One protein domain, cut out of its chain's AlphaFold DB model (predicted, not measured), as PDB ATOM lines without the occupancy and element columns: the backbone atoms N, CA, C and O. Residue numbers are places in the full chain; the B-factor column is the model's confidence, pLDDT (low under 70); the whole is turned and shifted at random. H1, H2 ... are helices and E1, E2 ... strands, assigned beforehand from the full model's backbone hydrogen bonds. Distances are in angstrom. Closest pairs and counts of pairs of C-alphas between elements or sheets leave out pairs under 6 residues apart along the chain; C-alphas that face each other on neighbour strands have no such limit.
ATOM      1  N   TRP A   4     -17.498   5.486   2.281       91.62
ATOM      2  CA  TRP A   4     -18.294   5.434   1.063       91.62
ATOM      3  C   TRP A   4     -17.411   5.028  -0.112       91.62
ATOM      4  O   TRP A   4     -16.220   5.341  -0.125       91.62
ATOM      5  N   LEU A   5     -17.985   4.389  -1.127       94.50
ATOM      6  CA  LEU A   5     -17.254   4.044  -2.343       94.50
ATOM      7  C   LEU A   5     -18.019   4.520  -3.574       94.50
ATOM      8  O   LEU A   5     -19.150   4.106  -3.818       94.50
ATOM      9  N   ILE A   6     -17.379   5.373  -4.368       96.44
ATOM     10  CA  ILE A   6     -17.870   5.801  -5.678       96.44
ATOM     11  C   ILE A   6     -17.071   5.052  -6.737       96.44
ATOM     12  O   ILE A   6     -15.846   5.104  -6.741       96.44
ATOM     13  N   ASN A   7     -17.768   4.385  -7.644       96.00
ATOM     14  CA  ASN A   7     -17.188   3.740  -8.811       96.00
ATOM     15  C   ASN A   7     -17.564   4.558 -10.047       96.00
ATOM     16  O   ASN A   7     -18.700   5.035 -10.168       96.00
ATOM     17  N   ILE A   8     -16.628   4.704 -10.977       97.12
ATOM     18  CA  ILE A   8     -16.841   5.389 -12.252       97.12
ATOM     19  C   ILE A   8     -16.168   4.611 -13.380       97.12
ATOM     20  O   ILE A   8     -14.995   4.254 -13.282       97.12
ATOM     21  N   ASP A   9     -16.889   4.395 -14.479       95.75
ATOM     22  CA  ASP A   9     -16.370   3.739 -15.682       95.75
ATOM     23  C   ASP A   9     -15.546   4.721 -16.532       95.75
ATOM     24  O   ASP A   9     -15.889   5.096 -17.655       95.75
ATOM     25  N   LEU A  10     -14.475   5.232 -15.923       96.00
ATOM     26  CA  LEU A  10     -13.435   6.022 -16.565       96.00
ATOM     27  C   LEU A  10     -12.057   5.591 -16.057       96.00
ATOM     28  O   LEU A  10     -11.910   5.298 -14.866       96.00
ATOM     29  N   PRO A  11     -11.022   5.660 -16.916       95.00
ATOM     30  CA  PRO A  11      -9.649   5.417 -16.496       95.00
ATOM     31  C   PRO A  11      -9.191   6.406 -15.421       95.00
ATOM     32  O   PRO A  11      -9.500   7.602 -15.504       95.00
ATOM     33  N   PHE A  12      -8.354   5.932 -14.493       94.44
ATOM     34  CA  PHE A  12      -7.828   6.728 -13.378       94.44
ATOM     35  C   PHE A  12      -7.237   8.071 -13.810       94.44
ATOM     36  O   PHE A  12      -7.513   9.081 -13.176       94.44
ATOM     37  N   GLU A  13      -6.486   8.125 -14.911       93.62
ATOM     38  CA  GLU A  13      -5.886   9.375 -15.400       93.62
ATOM     39  C   GLU A  13      -6.934  10.454 -15.716       93.62
ATOM     40  O   GLU A  13      -6.744  11.632 -15.408       93.62
ATOM     41  N   GLN A  14      -8.075  10.056 -16.288       96.00
ATOM     42  CA  GLN A  14      -9.162  10.985 -16.595       96.00
ATOM     43  C   GLN A  14      -9.865  11.438 -15.316       96.00
ATOM     44  O   GLN A  14     -10.112  12.628 -15.134       96.00
ATOM     45  N   VAL A  15     -10.134  10.506 -14.399       96.75
ATOM     46  CA  VAL A  15     -10.772  10.811 -13.112       96.75
ATOM     47  C   VAL A  15      -9.873  11.698 -12.251       96.75
ATOM     48  O   VAL A  15     -10.337  12.694 -11.709       96.75
ATOM     49  N   SER A  16      -8.574  11.410 -12.194       95.75
ATOM     50  CA  SER A  16      -7.556  12.210 -11.507       95.75
ATOM     51  C   SER A  16      -7.506  13.639 -12.052       95.75
ATOM     52  O   SER A  16      -7.524  14.602 -11.281       95.75
ATOM     53  N   ALA A  17      -7.525  13.810 -13.378       95.88
ATOM     54  CA  ALA A  17      -7.578  15.131 -14.000       95.88
ATOM     55  C   ALA A  17      -8.852  15.910 -13.627       95.88
ATOM     56  O   ALA A  17      -8.763  17.104 -13.336       95.88
ATOM     57  N   LEU A  18     -10.016  15.248 -13.587       97.06
ATOM     58  CA  LEU A  18     -11.265  15.864 -13.130       97.06
ATOM     59  C   LEU A  18     -11.168  16.279 -11.658       97.06
ATOM     60  O   LEU A  18     -11.427  17.435 -11.329       97.06
ATOM     61  N   LEU A  19     -10.758  15.359 -10.781       97.00
ATOM     62  CA  LEU A  19     -10.696  15.562  -9.333       97.00
ATOM     63  C   LEU A  19      -9.737  16.687  -8.928       97.00
ATOM     64  O   LEU A  19     -10.051  17.435  -8.008       97.00
ATOM     65  N   ARG A  20      -8.628  16.890  -9.652       95.56
ATOM     66  CA  ARG A  20      -7.721  18.040  -9.445       95.56
ATOM     67  C   ARG A  20      -8.401  19.405  -9.630       95.56
ATOM     68  O   ARG A  20      -7.884  20.409  -9.152       95.56
ATOM     69  N   GLY A  21      -9.543  19.460 -10.319       94.31
ATOM     70  CA  GLY A  21     -10.359  20.667 -10.466       94.31
ATOM     71  C   GLY A  21     -11.321  20.931  -9.302       94.31
ATOM     72  O   GLY A  21     -12.050  21.923  -9.339       94.31
ATOM     73  N   MET A  22     -11.370  20.054  -8.297       96.06
ATOM     74  CA  MET A  22     -12.287  20.180  -7.168       96.06
ATOM     75  C   MET A  22     -11.772  21.219  -6.162       96.06
ATOM     76  O   MET A  22     -10.655  21.129  -5.655       96.06
ATOM     77  N   ALA A  23     -12.589  22.233  -5.878       93.25
ATOM     78  CA  ALA A  23     -12.227  23.292  -4.944       93.25
ATOM     79  C   ALA A  23     -12.198  22.783  -3.492       93.25
ATOM     80  O   ALA A  23     -13.019  21.958  -3.097       93.25
ATOM     81  N   GLY A  24     -11.283  23.328  -2.688       90.94
ATOM     82  CA  GLY A  24     -11.200  23.041  -1.252       90.94
ATOM     83  C   GLY A  24     -10.472  21.749  -0.880       90.94
ATOM     84  O   GLY A  24     -10.359  21.470   0.309       90.94
ATOM     85  N   ALA A  25      -9.952  20.997  -1.855       93.25
ATOM     86  CA  ALA A  25      -9.130  19.817  -1.608       93.25
ATOM     87  C   ALA A  25      -7.635  20.136  -1.762       93.25
ATOM     88  O   ALA A  25      -7.223  20.803  -2.715       93.25
ATOM     89  N   ALA A  26      -6.813  19.618  -0.854       95.12
ATOM     90  CA  ALA A  26      -5.385  19.445  -1.080       95.12
ATOM     91  C   ALA A  26      -5.139  18.076  -1.726       95.12
ATOM     92  O   ALA A  26      -5.774  17.086  -1.367       95.12
ATOM     93  N   PHE A  27      -4.208  18.012  -2.677       94.94
ATOM     94  CA  PHE A  27      -3.963  16.807  -3.469       94.94
ATOM     95  C   PHE A  27      -2.590  16.226  -3.174       94.94
ATOM     96  O   PHE A  27      -1.589  16.943  -3.202       94.94
ATOM     97  N   THR A  28      -2.539  14.914  -2.968       95.25
ATOM     98  CA  THR A  28      -1.285  14.160  -2.915       95.25
ATOM     99  C   THR A  28      -1.370  13.000  -3.890       95.25
ATOM    100  O   THR A  28      -2.240  12.142  -3.779       95.25
ATOM    101  N   GLU A  29      -0.465  12.975  -4.860       92.12
ATOM    102  CA  GLU A  29      -0.357  11.875  -5.811       92.12
ATOM    103  C   GLU A  29       0.672  10.858  -5.327       92.12
ATOM    104  O   GLU A  29       1.727  11.200  -4.790       92.12
ATOM    105  N   SER A  30       0.354   9.587  -5.524       88.38
ATOM    106  CA  SER A  30       1.215   8.465  -5.191       88.38
ATOM    107  C   SER A  30       1.243   7.483  -6.354       88.38
ATOM    108  O   SER A  30       0.437   7.548  -7.277       88.38
ATOM    109  N   ARG A  31       2.143   6.500  -6.284       82.81
ATOM    110  CA  ARG A  31       2.185   5.416  -7.275       82.81
ATOM    111  C   ARG A  31       0.879   4.613  -7.338       82.81
ATOM    112  O   ARG A  31       0.616   3.963  -8.343       82.81
ATOM    113  N   THR A  32       0.109   4.604  -6.255       81.62
ATOM    114  CA  THR A  32      -1.083   3.768  -6.101       81.62
ATOM    115  C   THR A  32      -2.386   4.521  -6.342       81.62
ATOM    116  O   THR A  32      -3.421   3.870  -6.414       81.62
ATOM    117  N   GLY A  33      -2.359   5.850  -6.482       93.69
ATOM    118  CA  GLY A  33      -3.569   6.647  -6.672       93.69
ATOM    119  C   GLY A  33      -3.423   8.119  -6.291       93.69
ATOM    120  O   GLY A  33      -2.319   8.613  -6.043       93.69
ATOM    121  N   LEU A  34      -4.565   8.801  -6.217       96.12
ATOM    122  CA  LEU A  34      -4.701  10.211  -5.856       96.12
ATOM    123  C   LEU A  34      -5.455  10.340  -4.529       96.12
ATOM    124  O   LEU A  34      -6.602   9.911  -4.429       96.12
ATOM    125  N   SER A  35      -4.844  10.982  -3.541       96.69
ATOM    126  CA  SER A  35      -5.501  11.353  -2.288       96.69
ATOM    127  C   SER A  35      -5.970  12.805  -2.334       96.69
ATOM    128  O   SER A  35      -5.236  13.689  -2.786       96.69
ATOM    129  N   LEU A  36      -7.187  13.035  -1.847       96.50
ATOM    130  CA  LEU A  36      -7.817  14.334  -1.661       96.50
ATOM    131  C   LEU A  36      -8.044  14.545  -0.163       96.50
ATOM    132  O   LEU A  36      -8.716  13.735   0.474       96.50
ATOM    133  N   ASP A  37      -7.511  15.630   0.382       95.75
ATOM    134  CA  ASP A  37      -7.685  16.025   1.780       95.75
ATOM    135  C   ASP A  37      -8.519  17.309   1.851       95.75
ATOM    136  O   ASP A  37      -8.144  18.333   1.276       95.75
ATOM    137  N   PHE A  38      -9.659  17.247   2.539       94.31
ATOM    138  CA  PHE A  38     -10.569  18.377   2.762       94.31
ATOM    139  C   PHE A  38     -10.466  18.930   4.196       94.31
ATOM    140  O   PHE A  38     -11.236  19.817   4.574       94.31
ATOM    141  N   GLY A  39      -9.519  18.428   4.996       90.56
ATOM    142  CA  GLY A  39      -9.361  18.732   6.412       90.56
ATOM    143  C   GLY A  39     -10.450  18.108   7.289       90.56
ATOM    144  O   GLY A  39     -11.392  17.485   6.806       90.56
ATOM    145  N   GLN A  40     -10.331  18.296   8.608       84.94
ATOM    146  CA  GLN A  40     -11.335  17.854   9.595       84.94
ATOM    147  C   GLN A  40     -11.710  16.362   9.470       84.94
ATOM    148  O   GLN A  40     -12.886  16.015   9.531       84.94
ATOM    149  N   ASP A  41     -10.714  15.499   9.250       83.31
ATOM    150  CA  ASP A  41     -10.884  14.051   9.049       83.31
ATOM    151  C   ASP A  41     -11.756  13.667   7.834       83.31
ATOM    152  O   ASP A  41     -12.283  12.555   7.760       83.31
ATOM    153  N   ARG A  42     -11.893  14.578   6.860       91.31
ATOM    154  CA  ARG A  42     -12.621  14.362   5.605       91.31
ATOM    155  C   ARG A  42     -11.644  14.227   4.450       91.31
ATOM    156  O   ARG A  42     -10.841  15.121   4.186       91.31
ATOM    157  N   GLY A  43     -11.745  13.128   3.718       94.88
ATOM    158  CA  GLY A  43     -10.847  12.862   2.605       94.88
ATOM    159  C   GLY A  43     -11.373  11.811   1.648       94.88
ATOM    160  O   GLY A  43     -12.345  11.111   1.926       94.88
ATOM    161  N   ALA A  44     -10.713  11.695   0.505       96.12
ATOM    162  CA  ALA A  44     -10.988  10.657  -0.472       96.12
ATOM    163  C   ALA A  44      -9.695  10.099  -1.073       96.12
ATOM    164  O   ALA A  44      -8.667  10.771  -1.118       96.12
ATOM    165  N   SER A  45      -9.753   8.866  -1.560       95.88
ATOM    166  CA  SER A  45      -8.663   8.206  -2.268       95.88
ATOM    167  C   SER A  45      -9.201   7.588  -3.548       95.88
ATOM    168  O   SER A  45     -10.044   6.699  -3.482       95.88
ATOM    169  N   ALA A  46      -8.696   8.048  -4.691       96.50
ATOM    170  CA  ALA A  46      -9.009   7.511  -6.007       96.50
ATOM    171  C   ALA A  46      -7.922   6.528  -6.466       96.50
ATOM    172  O   ALA A  46      -6.734   6.862  -6.443       96.50
ATOM    173  N   THR A  47      -8.317   5.338  -6.911       94.88
ATOM    174  CA  THR A  47      -7.434   4.264  -7.389       94.88
ATOM    175  C   THR A  47      -8.068   3.540  -8.576       94.88
ATOM    176  O   THR A  47      -9.281   3.578  -8.737       94.88
ATOM    177  N   ASN A  48      -7.283   2.853  -9.409       92.25
ATOM    178  CA  ASN A  48      -7.865   1.991 -10.448       92.25
ATOM    179  C   ASN A  48      -8.772   0.932  -9.801       92.25
ATOM    180  O   ASN A  48      -8.335   0.262  -8.861       92.25
ATOM    181  N   ALA A  49      -9.992   0.782 -10.314       84.25
ATOM    182  CA  ALA A  49     -10.892  -0.289  -9.906       84.25
ATOM    183  C   ALA A  49     -10.373  -1.587 -10.521       84.25
ATOM    184  O   ALA A  49     -10.302  -1.687 -11.735       84.25
ATOM    185  N   PHE A  50      -9.942  -2.569  -9.731       73.06
ATOM    186  CA  PHE A  50      -9.468  -3.853 -10.264       73.06
ATOM    187  C   PHE A  50     -10.522  -4.935 -10.006       73.06
ATOM    188  O   PHE A  50     -10.959  -5.060  -8.860       73.06
ATOM    189  N   PRO A  51     -10.899  -5.768 -10.999       67.50
ATOM    190  CA  PRO A  51     -10.270  -5.987 -12.313       67.50
ATOM    191  C   PRO A  51     -10.780  -5.103 -13.468       67.50
ATOM    192  O   PRO A  51     -10.389  -5.335 -14.614       67.50
ATOM    193  N   ASP A  52     -11.653  -4.140 -13.197       73.81
ATOM    194  CA  ASP A  52     -12.312  -3.346 -14.233       73.81
ATOM    195  C   ASP A  52     -11.393  -2.258 -14.834       73.81
ATOM    196  O   ASP A  52     -10.266  -2.028 -14.407       73.81
ATOM    197  N   MET A  53     -11.844  -1.588 -15.897       77.25
ATOM    198  CA  MET A  53     -11.115  -0.449 -16.491       77.25
ATOM    199  C   MET A  53     -11.512   0.902 -15.862       77.25
ATOM    200  O   MET A  53     -11.145   1.961 -16.381       77.25
ATOM    201  N   GLY A  54     -12.274   0.858 -14.765       92.69
ATOM    202  CA  GLY A  54     -12.813   2.019 -14.066       92.69
ATOM    203  C   GLY A  54     -11.909   2.557 -12.956       92.69
ATOM    204  O   GLY A  54     -10.752   2.162 -12.786       92.69
ATOM    205  N   THR A  55     -12.464   3.472 -12.169       96.25
ATOM    206  CA  THR A  55     -11.808   4.070 -11.003       96.25
ATOM    207  C   THR A  55     -12.704   3.949  -9.781       96.25
ATOM    208  O   THR A  55     -13.884   4.298  -9.832       96.25
ATOM    209  N   ASP A  56     -12.098   3.524  -8.681       95.50
ATOM    210  CA  ASP A  56     -12.682   3.488  -7.348       95.50
ATOM    211  C   ASP A  56     -12.277   4.735  -6.578       95.50
ATOM    212  O   ASP A  56     -11.112   5.128  -6.587       95.50
ATOM    213  N   ILE A  57     -13.228   5.348  -5.881       96.25
ATOM    214  CA  ILE A  57     -12.997   6.495  -5.010       96.25
ATOM    215  C   ILE A  57     -13.575   6.164  -3.639       96.25
ATOM    216  O   ILE A  57     -14.785   6.246  -3.422       96.25
ATOM    217  N   ALA A  58     -12.700   5.793  -2.710       94.88
ATOM    218  CA  ALA A  58     -13.058   5.605  -1.312       94.88
ATOM    219  C   ALA A  58     -13.124   6.973  -0.624       94.88
ATOM    220  O   ALA A  58     -12.164   7.738  -0.699       94.88
ATOM    221  N   VAL A  59     -14.227   7.289   0.048       95.12
ATOM    222  CA  VAL A  59     -14.464   8.585   0.694       95.12
ATOM    223  C   VAL A  59     -14.680   8.379   2.188       95.12
ATOM    224  O   VAL A  59     -15.631   7.720   2.601       95.12
ATOM    225  N   GLY A  60     -13.803   8.968   2.996       91.31
ATOM    226  CA  GLY A  60     -13.962   9.073   4.438       91.31
ATOM    227  C   GLY A  60     -14.621  10.399   4.788       91.31
ATOM    228  O   GLY A  60     -14.009  11.454   4.640       91.31
ATOM    229  N   ASP A  61     -15.869  10.348   5.247       88.12
ATOM    230  CA  ASP A  61     -16.570  11.506   5.801       88.12
ATOM    231  C   ASP A  61     -17.661  11.042   6.767       88.12
ATOM    232  O   ASP A  61     -18.611  10.363   6.376       88.12
ATOM    233  N   LEU A  62     -17.534  11.442   8.032       78.50
ATOM    234  CA  LEU A  62     -18.516  11.143   9.073       78.50
ATOM    235  C   LEU A  62     -19.846  11.878   8.850       78.50
ATOM    236  O   LEU A  62     -20.889  11.411   9.290       78.50
ATOM    237  N   THR A  63     -19.827  13.023   8.162       81.25
ATOM    238  CA  THR A  63     -21.029  13.825   7.869       81.25
ATOM    239  C   THR A  63     -21.818  13.310   6.670       81.25
ATOM    240  O   THR A  63     -22.910  13.803   6.407       81.25
ATOM    241  N   GLU A  64     -21.252  12.361   5.915       85.75
ATOM    242  CA  GLU A  64     -21.795  11.846   4.652       85.75
ATOM    243  C   GLU A  64     -21.983  12.909   3.549       85.75
ATOM    244  O   GLU A  64     -22.542  12.615   2.498       85.75
ATOM    245  N   THR A  65     -21.495  14.141   3.722       89.19
ATOM    246  CA  THR A  65     -21.701  15.226   2.743       89.19
ATOM    247  C   THR A  65     -20.710  15.177   1.578       89.19
ATOM    248  O   THR A  65     -21.074  15.418   0.421       89.19
ATOM    249  N   LEU A  66     -19.450  14.842   1.858       93.00
ATOM    250  CA  LEU A  66     -18.376  14.746   0.876       93.00
ATOM    251  C   LEU A  66     -18.628  13.709  -0.230       93.00
ATOM    252  O   LEU A  66     -18.407  14.074  -1.385       93.00
ATOM    253  N   PRO A  67     -19.098  12.469   0.034       93.88
ATOM    254  CA  PRO A  67     -19.337  11.502  -1.039       93.88
ATOM    255  C   PRO A  67     -20.340  12.027  -2.073       93.88
ATOM    256  O   PRO A  67     -20.078  11.957  -3.270       93.88
ATOM    257  N   TRP A  68     -21.424  12.679  -1.638       94.19
ATOM    258  CA  TRP A  68     -22.362  13.334  -2.555       94.19
ATOM    259  C   TRP A  68     -21.741  14.505  -3.312       94.19
ATOM    260  O   TRP A  68     -22.006  14.671  -4.497       94.19
ATOM    261  N   THR A  69     -20.892  15.293  -2.649       95.62
ATOM    262  CA  THR A  69     -20.191  16.416  -3.289       95.62
ATOM    263  C   THR A  69     -19.270  15.920  -4.405       95.62
ATOM    264  O   THR A  69     -19.263  16.484  -5.495       95.62
ATOM    265  N   ILE A  70     -18.513  14.847  -4.154       96.69
ATOM    266  CA  ILE A  70     -17.639  14.219  -5.151       96.69
ATOM    267  C   ILE A  70     -18.475  13.607  -6.281       96.69
ATOM    268  O   ILE A  70     -18.155  13.811  -7.452       96.69
ATOM    269  N   TYR A  71     -19.555  12.895  -5.942       96.69
ATOM    270  CA  TYR A  71     -20.444  12.276  -6.924       96.69
ATOM    271  C   TYR A  71     -21.037  13.316  -7.879       96.69
ATOM    272  O   TYR A  71     -20.909  13.171  -9.092       96.69
ATOM    273  N   ASP A  72     -21.615  14.394  -7.348       96.19
ATOM    274  CA  ASP A  72     -22.216  15.461  -8.150       96.19
ATOM    275  C   ASP A  72     -21.160  16.189  -8.993       96.19
ATOM    276  O   ASP A  72     -21.360  16.410 -10.187       96.19
ATOM    277  N   PHE A  73     -19.994  16.487  -8.410       97.62
ATOM    278  CA  PHE A  73     -18.886  17.124  -9.124       97.62
ATOM    279  C   PHE A  73     -18.459  16.325 -10.363       97.62
ATOM    280  O   PHE A  73     -18.270  16.905 -11.440       97.62
ATOM    281  N   LEU A  74     -18.308  15.004 -10.216       97.50
ATOM    282  CA  LEU A  74     -17.988  14.101 -11.319       97.50
ATOM    283  C   LEU A  74     -19.155  14.026 -12.302       97.50
ATOM    284  O   LEU A  74     -18.940  14.159 -13.506       97.50
ATOM    285  N   ALA A  75     -20.383  13.883 -11.802       96.31
ATOM    286  CA  ALA A  75     -21.569  13.749 -12.631       96.31
ATOM    287  C   ALA A  75     -21.787  14.960 -13.557       96.31
ATOM    288  O   ALA A  75     -22.151  14.791 -14.720       96.31
ATOM    289  N   GLU A  76     -21.489  16.171 -13.094       96.94
ATOM    290  CA  GLU A  76     -21.547  17.397 -13.899       96.94
ATOM    291  C   GLU A  76     -20.498  17.459 -15.023       96.94
ATOM    292  O   GLU A  76     -20.657  18.220 -15.977       96.94
ATOM    293  N   ARG A  77     -19.398  16.704 -14.911       97.62
ATOM    294  CA  ARG A  77     -18.212  16.824 -15.785       97.62
ATOM    295  C   ARG A  77     -17.974  15.617 -16.679       97.62
ATOM    296  O   ARG A  77     -17.068  15.637 -17.510       97.62
ATOM    297  N   THR A  78     -18.776  14.573 -16.532       96.44
ATOM    298  CA  THR A  78     -18.702  13.366 -17.353       96.44
ATOM    299  C   THR A  78     -20.081  12.761 -17.549       96.44
ATOM    300  O   THR A  78     -20.953  12.912 -16.698       96.44
ATOM    301  N   SER A  79     -20.266  12.015 -18.634       95.62
ATOM    302  CA  SER A  79     -21.439  11.167 -18.871       95.62
ATOM    303  C   SER A  79     -21.182   9.685 -18.568       95.62
ATOM    304  O   SER A  79     -22.004   8.847 -18.927       95.62
ATOM    305  N   ALA A  80     -20.034   9.342 -17.974       96.12
ATOM    306  CA  ALA A  80     -19.670   7.958 -17.685       96.12
ATOM    307  C   ALA A  80     -20.641   7.283 -16.711       96.12
ATOM    308  O   ALA A  80     -21.248   7.944 -15.855       96.12
ATOM    309  N   VAL A  81     -20.746   5.958 -16.823       96.25
ATOM    310  CA  VAL A  81     -21.477   5.137 -15.857       96.25
ATOM    311  C   VAL A  81     -20.842   5.321 -14.483       96.25
ATOM    312  O   VAL A  81     -19.618   5.302 -14.350       96.25
ATOM    313  N   MET A  82     -21.672   5.549 -13.469       96.19
ATOM    314  CA  MET A  82     -21.223   5.820 -12.106       96.19
ATOM    315  C   MET A  82     -22.188   5.227 -11.097       96.19
ATOM    316  O   MET A  82     -23.400   5.292 -11.283       96.19
ATOM    317  N   TRP A  83     -21.674   4.740  -9.980       96.00
ATOM    318  CA  TRP A  83     -22.506   4.332  -8.856       96.00
ATOM    319  C   TRP A  83     -21.795   4.581  -7.538       96.00
ATOM    320  O   TRP A  83     -20.572   4.669  -7.478       96.00
ATOM    321  N   MET A  84     -22.579   4.740  -6.481       95.75
ATOM    322  CA  MET A  84     -22.079   4.984  -5.139       95.75
ATOM    323  C   MET A  84     -22.702   3.984  -4.181       95.75
ATOM    324  O   MET A  84     -23.926   3.836  -4.158       95.75
ATOM    325  N   VAL A  85     -21.864   3.323  -3.391       92.94
ATOM    326  CA  VAL A  85     -22.281   2.433  -2.308       92.94
ATOM    327  C   VAL A  85     -21.875   3.009  -0.959       92.94
ATOM    328  O   VAL A  85     -20.897   3.757  -0.857       92.94
ATOM    329  N   ASP A  86     -22.641   2.673   0.072       88.50
ATOM    330  CA  ASP A  86     -22.265   2.956   1.455       88.50
ATOM    331  C   ASP A  86     -21.398   1.833   2.057       88.50
ATOM    332  O   ASP A  86     -21.092   0.830   1.408       88.50
ATOM    333  N   ASP A  87     -21.032   1.994   3.328       80.00
ATOM    334  CA  ASP A  87     -20.260   1.025   4.122       80.00
ATOM    335  C   ASP A  87     -20.842  -0.387   4.183       80.00
ATOM    336  O   ASP A  87     -20.128  -1.351   4.461       80.00
ATOM    337  N   LEU A  88     -22.150  -0.518   3.973       76.94
ATOM    338  CA  LEU A  88     -22.854  -1.792   4.006       76.94
ATOM    339  C   LEU A  88     -22.950  -2.406   2.609       76.94
ATOM    340  O   LEU A  88     -23.691  -3.368   2.412       76.94
ATOM    341  N   THR A  89     -22.201  -1.869   1.639       81.00
ATOM    342  CA  THR A  89     -22.214  -2.257   0.222       81.00
ATOM    343  C   THR A  89     -23.584  -2.091  -0.440       81.00
ATOM    344  O   THR A  89     -23.853  -2.680  -1.486       81.00
ATOM    345  N   MET A  90     -24.457  -1.266   0.148       88.12
ATOM    346  CA  MET A  90     -25.766  -0.968  -0.419       88.12
ATOM    347  C   MET A  90     -25.620   0.106  -1.486       88.12
ATOM    348  O   MET A  90     -24.966   1.125  -1.266       88.12
ATOM    349  N   LEU A  91     -26.262  -0.095  -2.635       92.00
ATOM    350  CA  LEU A  91     -26.280   0.894  -3.703       92.00
ATOM    351  C   LEU A  91     -27.106   2.100  -3.261       92.00
ATOM    352  O   LEU A  91     -28.309   1.998  -3.044       92.00
ATOM    353  N   VAL A  92     -26.465   3.256  -3.141       92.88
ATOM    354  CA  VAL A  92     -27.112   4.489  -2.683       92.88
ATOM    355  C   VAL A  92     -27.638   5.293  -3.863       92.88
ATOM    356  O   VAL A  92     -28.735   5.842  -3.795       92.88
ATOM    357  N   THR A  93     -26.874   5.367  -4.947       94.06
ATOM    358  CA  THR A  93     -27.301   6.005  -6.192       94.06
ATOM    359  C   THR A  93     -26.501   5.456  -7.363       94.06
ATOM    360  O   THR A  93     -25.375   4.977  -7.193       94.06
ATOM    361  N   ALA A  94     -27.079   5.523  -8.556       94.56
ATOM    362  CA  ALA A  94     -26.413   5.144  -9.788       94.56
ATOM    363  C   ALA A  94     -26.810   6.074 -10.928       94.56
ATOM    364  O   ALA A  94     -27.892   6.663 -10.918       94.56
ATOM    365  N   ARG A  95     -25.937   6.146 -11.929       94.88
ATOM    366  CA  ARG A  95     -26.156   6.839 -13.186       94.88
ATOM    367  C   ARG A  95     -25.743   5.970 -14.355       94.88
ATOM    368  O   ARG A  95     -24.621   5.462 -14.380       94.88
ATOM    369  N   GLY A  96     -26.628   5.840 -15.340       93.19
ATOM    370  CA  GLY A  96     -26.350   5.068 -16.557       93.19
ATOM    371  C   GLY A  96     -26.183   3.559 -16.327       93.19
ATOM    372  O   GLY A  96     -25.670   2.863 -17.196       93.19
ATOM    373  N   THR A  97     -26.608   3.052 -15.169       93.56
ATOM    374  CA  THR A  97     -26.643   1.626 -14.816       93.56
ATOM    375  C   THR A  97     -27.822   1.353 -13.877       93.56
ATOM    376  O   THR A  97     -28.492   2.287 -13.432       93.56
ATOM    377  N   THR A  98     -28.100   0.082 -13.592       92.00
ATOM    378  CA  THR A  98     -29.183  -0.343 -12.696       92.00
ATOM    379  C   THR A  98     -28.647  -1.244 -11.580       92.00
ATOM    380  O   THR A  98     -27.577  -1.842 -11.737       92.00
ATOM    381  N   PRO A  99     -29.374  -1.382 -10.455       91.56
ATOM    382  CA  PRO A  99     -28.990  -2.301  -9.385       91.56
ATOM    383  C   PRO A  99     -28.773  -3.739  -9.890       91.56
ATOM    384  O   PRO A  99     -27.794  -4.383  -9.522       91.56
ATOM    385  N   GLU A 100     -29.626  -4.220 -10.801       91.88
ATOM    386  CA  GLU A 100     -29.548  -5.572 -11.368       91.88
ATOM    387  C   GLU A 100     -28.292  -5.775 -12.215       91.88
ATOM    388  O   GLU A 100     -27.663  -6.827 -12.125       91.88
ATOM    389  N   ALA A 101     -27.909  -4.773 -13.014       91.06
ATOM    390  CA  ALA A 101     -26.693  -4.822 -13.822       91.06
ATOM    391  C   ALA A 101     -25.424  -4.880 -12.954       91.06
ATOM    392  O   ALA A 101     -24.429  -5.478 -13.358       91.06
ATOM    393  N   LEU A 102     -25.481  -4.290 -11.757       88.69
ATOM    394  CA  LEU A 102     -24.395  -4.286 -10.778       88.69
ATOM    395  C   LEU A 102     -24.440  -5.487  -9.818       88.69
ATOM    396  O   LEU A 102     -23.491  -5.706  -9.071       88.69
ATOM    397  N   GLY A 103     -25.536  -6.254  -9.797       90.38
ATOM    398  CA  GLY A 103     -25.759  -7.292  -8.788       90.38
ATOM    399  C   GLY A 103     -25.879  -6.740  -7.362       90.38
ATOM    400  O   GLY A 103     -25.591  -7.454  -6.404       90.38
ATOM    401  N   LEU A 104     -26.285  -5.475  -7.218       89.56
ATOM    402  CA  LEU A 104     -26.395  -4.770  -5.941       89.56
ATOM    403  C   LEU A 104     -27.855  -4.508  -5.577       89.56
ATOM    404  O   LEU A 104     -28.733  -4.427  -6.434       89.56
ATOM    405  N   GLN A 105     -28.112  -4.330  -4.283       88.50
ATOM    406  CA  GLN A 105     -29.420  -3.903  -3.793       88.50
ATOM    407  C   GLN A 105     -29.445  -2.387  -3.637       88.50
ATOM    408  O   GLN A 105     -28.571  -1.813  -2.985       88.50
ATOM    409  N   LEU A 106     -30.457  -1.749  -4.228       89.38
ATOM    410  CA  LEU A 106     -30.734  -0.333  -4.014       89.38
ATOM    411  C   LEU A 106     -31.167  -0.117  -2.568       89.38
ATOM    412  O   LEU A 106     -31.968  -0.877  -2.021       89.38
ATOM    413  N   VAL A 107     -30.632   0.924  -1.946       87.12
ATOM    414  CA  VAL A 107     -30.986   1.248  -0.578       87.12
ATOM    415  C   VAL A 107     -32.417   1.780  -0.528       87.12
ATOM    416  O   VAL A 107     -32.788   2.708  -1.247       87.12
ATOM    417  N   HIS A 108     -33.218   1.182   0.345       78.31
ATOM    418  CA  HIS A 108     -34.555   1.642   0.690       78.31
ATOM    419  C   HIS A 108     -34.537   1.993   2.177       78.31
ATOM    420  O   HIS A 108     -34.061   1.196   2.983       78.31
ATOM    421  N   ASP A 109     -34.982   3.201   2.528       76.88
ATOM    422  CA  ASP A 109     -35.053   3.681   3.916       76.88
ATOM    423  C   ASP A 109     -33.715   3.604   4.681       76.88
ATOM    424  O   ASP A 109     -33.651   3.185   5.839       76.88
ATOM    425  N   ARG A 110     -32.618   4.015   4.023       77.88
ATOM    426  CA  ARG A 110     -31.269   4.022   4.611       77.88
ATOM    427  C   ARG A 110     -31.243   4.806   5.923       77.88
ATOM    428  O   ARG A 110     -31.544   5.998   5.944       77.88
ATOM    429  N   VAL A 111     -30.769   4.162   6.987       80.31
ATOM    430  CA  VAL A 111     -30.451   4.822   8.259       80.31
ATOM    431  C   VAL A 111     -28.928   4.947   8.371       80.31
ATOM    432  O   VAL A 111     -28.262   3.915   8.484       80.31
ATOM    433  N   PRO A 112     -28.362   6.170   8.359       79.31
ATOM    434  CA  PRO A 112     -26.936   6.391   8.576       79.31
ATOM    435  C   PRO A 112     -26.437   5.734   9.870       79.31
ATOM    436  O   PRO A 112     -27.183   5.683  10.863       79.31
ATOM    437  N   PRO A 113     -25.192   5.225   9.897       77.94
ATOM    438  CA  PRO A 113     -24.634   4.577  11.077       77.94
ATOM    439  C   PRO A 113     -24.598   5.530  12.282       77.94
ATOM    440  O   PRO A 113     -24.462   6.745  12.137       77.94
ATOM    441  N   LEU A 114     -24.739   4.968  13.488       82.31
ATOM    442  CA  LEU A 114     -24.496   5.711  14.724       82.31
ATOM    443  C   LEU A 114     -22.995   5.911  14.865       82.31
ATOM    444  O   LEU A 114     -22.237   4.942  14.835       82.31
ATOM    445  N   ILE A 115     -22.587   7.159  15.025       83.19
ATOM    446  CA  ILE A 115     -21.198   7.533  15.211       83.19
ATOM    447  C   ILE A 115     -21.011   7.822  16.690       83.19
ATOM    448  O   ILE A 115     -21.603   8.762  17.216       83.19
ATOM    449  N   SER A 116     -20.173   7.019  17.337       85.25
ATOM    450  CA  SER A 116     -19.719   7.247  18.707       85.25
ATOM    451  C   SER A 116     -18.287   7.773  18.646       85.25
ATOM    452  O   SER A 116     -17.405   7.122  18.081       85.25
ATOM    453  N   THR A 117     -18.050   8.963  19.192       83.38
ATOM    454  CA  THR A 117     -16.727   9.602  19.199       83.38
ATOM    455  C   THR A 117     -16.446  10.254  20.550       83.38
ATOM    456  O   THR A 117     -17.345  10.394  21.378       83.38
ATOM    457  N   ILE A 118     -15.184  10.604  20.782       85.81
ATOM    458  CA  ILE A 118     -14.695  11.216  22.017       85.81
ATOM    459  C   ILE A 118     -14.185  12.613  21.667       85.81
ATOM    460  O   ILE A 118     -13.370  12.758  20.753       85.81
ATOM    461  N   ASP A 119     -14.680  13.642  22.352       84.06
ATOM    462  CA  ASP A 119     -14.204  15.011  22.144       84.06
ATOM    463  C   ASP A 119     -12.838  15.279  22.805       84.06
ATOM    464  O   ASP A 119     -12.236  14.427  23.460       84.06
ATOM    465  N   ALA A 120     -12.327  16.503  22.641       85.12
ATOM    466  CA  ALA A 120     -11.057  16.920  23.233       85.12
ATOM    467  C   ALA A 120     -11.065  16.945  24.777       85.12
ATOM    468  O   ALA A 120      -9.993  16.937  25.383       85.12
ATOM    469  N   SER A 121     -12.241  16.982  25.413       90.12
ATOM    470  CA  SER A 121     -12.407  16.854  26.869       90.12
ATOM    471  C   SER A 121     -12.392  15.404  27.351       90.12
ATOM    472  O   SER A 121     -12.244  15.178  28.551       90.12
ATOM    473  N   GLY A 122     -12.482  14.427  26.445       89.19
ATOM    474  CA  GLY A 122     -12.571  13.010  26.790       89.19
ATOM    475  C   GLY A 122     -14.005  12.510  26.974       89.19
ATOM    476  O   GLY A 122     -14.184  11.354  27.361       89.19
ATOM    477  N   ASP A 123     -15.012  13.337  26.682       91.75
ATOM    478  CA  ASP A 123     -16.415  12.961  26.799       91.75
ATOM    479  C   ASP A 123     -16.882  12.245  25.529       91.75
ATOM    480  O   ASP A 123     -16.628  12.673  24.399       91.75
ATOM    481  N   ALA A 124     -17.574  11.121  25.725       90.44
ATOM    482  CA  ALA A 124     -18.174  10.369  24.637       90.44
ATOM    483  C   ALA A 124     -19.524  10.979  24.250       90.44
ATOM    484  O   ALA A 124     -20.376  11.222  25.107       90.44
ATOM    485  N   TYR A 125     -19.745  11.158  22.953       87.94
ATOM    486  CA  TYR A 125     -21.042  11.544  22.414       87.94
ATOM    487  C   TYR A 125     -21.389  10.719  21.181       87.94
ATOM    488  O   TYR A 125     -20.518  10.228  20.455       87.94
ATOM    489  N   GLU A 126     -22.692  10.561  20.966       91.81
ATOM    490  CA  GLU A 126     -23.247   9.783  19.869       91.81
ATOM    491  C   GLU A 126     -24.114  10.664  18.983       91.81
ATOM    492  O   GLU A 126     -24.909  11.473  19.469       91.81
ATOM    493  N   TRP A 127     -23.977  10.498  17.675       87.50
ATOM    494  CA  TRP A 127     -24.777  11.231  16.704       87.50
ATOM    495  C   TRP A 127     -24.937  10.437  15.405       87.50
ATOM    496  O   TRP A 127     -24.234   9.457  15.160       87.50
ATOM    497  N   ARG A 128     -25.900  10.838  14.574       84.81
ATOM    498  CA  ARG A 128     -26.122  10.290  13.229       84.81
ATOM    499  C   ARG A 128     -26.167  11.431  12.233       84.81
ATOM    500  O   ARG A 128     -26.747  12.473  12.538       84.81
ATOM    501  N   ALA A 129     -25.593  11.218  11.057       81.62
ATOM    502  CA  ALA A 129     -25.831  12.109   9.934       81.62
ATOM    503  C   ALA A 129     -27.320  12.083   9.551       81.62
ATOM    504  O   ALA A 129     -28.012  11.076   9.744       81.62
ATOM    505  N   GLU A 130     -27.816  13.191   9.004       82.38
ATOM    506  CA  GLU A 130     -29.127  13.197   8.365       82.38
ATOM    507  C   GLU A 130     -29.045  12.414   7.043       82.38
ATOM    508  O   GLU A 130     -28.111  12.635   6.267       82.38
ATOM    509  N   PRO A 131     -29.995  11.504   6.749       80.19
ATOM    510  CA  PRO A 131     -30.004  10.795   5.477       80.19
ATOM    511  C   PRO A 131     -30.106  11.780   4.308       80.19
ATOM    512  O   PRO A 131     -30.963  12.666   4.305       80.19
ATOM    513  N   ASN A 132     -29.290  11.596   3.266       83.94
ATOM    514  CA  ASN A 132     -29.465  12.382   2.048       83.94
ATOM    515  C   ASN A 132     -30.794  11.989   1.368       83.94
ATOM    516  O   ASN A 132     -30.981  10.799   1.091       83.94
ATOM    517  N   PRO A 133     -31.680  12.946   1.030       85.19
ATOM    518  CA  PRO A 133     -32.990  12.656   0.441       85.19
ATOM    519  C   PRO A 133     -32.921  12.017  -0.954       85.19
ATOM    520  O   PRO A 133     -33.919  11.476  -1.416       85.19
TER     521      PRO A 133
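Overview. This is residues 4 to 133 of the 139 residues of an uncharacterized protein of Humibacillus sp. DSM 29435 (UniProt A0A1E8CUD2). One twisted sheet of seven strands forms a wall, with the helices H1 and H2 over one face and the other face bare of named helices. From the edge at E7, past the small helix H3, a long link leads to the hairpin E8 and E9, an arm reaching beyond the strand ends and adding to the length of the domain. The printed part has 130 residues with three named helices and nine named strands, in the order E1 H1 E2 E3 E4 E5 H2 E6 E7 H3 E8 E9; the large sheet runs E2 E3 E4 E5 E1 E6 E7, all antiparallel. The class is mixed, helices and strands. The whole is compact, with a radius of gyration of the C-alphas of 15.4 A and spans of 46 by 35 by 26 A.

Arrangement. Start at E1, residues 4 to 8, an inner strand of the large sheet. Next comes H1, residues 12 to 19, on the sheet at a height of 7.9 A; it lies over E4, residues 43 to 48, and runs along the strands at 8 degrees to E4 on the local plane, with Phe 12 and Asn 48 as the closest C-alphas at 5.6 A. The edge strand E2, residues 26 to 30, begins a meander, each strand the antiparallel neighbour of the one before, through E3, residues 33 to 37, and E4 to E5, residues 55 to 60. Look for N 28 and O 35 at 3.0 A between E2 and E3, N 34 and O 46 at 2.9 A between E3 and E4, and N 45 and O 58 at 2.8 A between E4 and E5. E5 is also the antiparallel neighbour of E1, with N 6 and O 57 at 2.9 A. H2, residues 65 to 75, is on the same face as H1, at a height of 8.2 A; it lies over E1, and its closest C-alphas to E1 are those of Trp 4 and Pro 67, 6.5 A apart. H1 and H2 are close but not clearly touching, with the C-alphas of Leu 18 and Leu 74 7.2 A apart. E5, H2 and E6, residues 82 to 85, form a split strand-helix-strand unit, two strands running the same way with a helix between them in the chain and E1 between them in the sheet; its crossover is right-handed. E6 is within hydrogen-bond range of E1 at N 7 and O 83, 2.8 A, and forms a hairpin with the edge strand E7, residues 91 to 95, where N 84 and O 93 are 2.9 A apart. H3, residues 99 to 102, only grazes the sheet. In the hairpin of E8, residues 115 to 118, and E9, residues 124 to 127, N 117 and O 125 are 3.0 A apart; both strands are apart from E1 and E7, for instance. Every O i to N i+4 pair is within hydrogen-bond range in H1 and H2, and H3 is too short for such a pair.

Along the chain. Find C-alpha 4 at (-18.294, 5.434, 1.063), where E1 begins; it runs 13.4 A to C-alpha 8. H1 spans 10.1 A, E2 13.5 A and E3 13.3 A. E4 and E5, six residues each, run 17.2 A and 16.4 A. H2, the longest helix, begins at C-alpha 65 at (-21.701, 15.226, 2.743) and runs 15.4 A. E6 spans 10.4 A, E7 11.2 A, H3 5.2 A and E8 10.1 A. E9 runs 10.4 A and ends at C-alpha 127 at (-24.777, 11.231, 16.704).

Size, cuts and confidence. The two C-alphas farthest apart, those of Ala 101 and Ser 121, are 48.3 A from each other. The printed part has no cut, and its long link is the one from H3 to E8, residues 103 to 114. The mean pLDDT of the printed part is 90.4, and residue 51 is the one printed residue under 70.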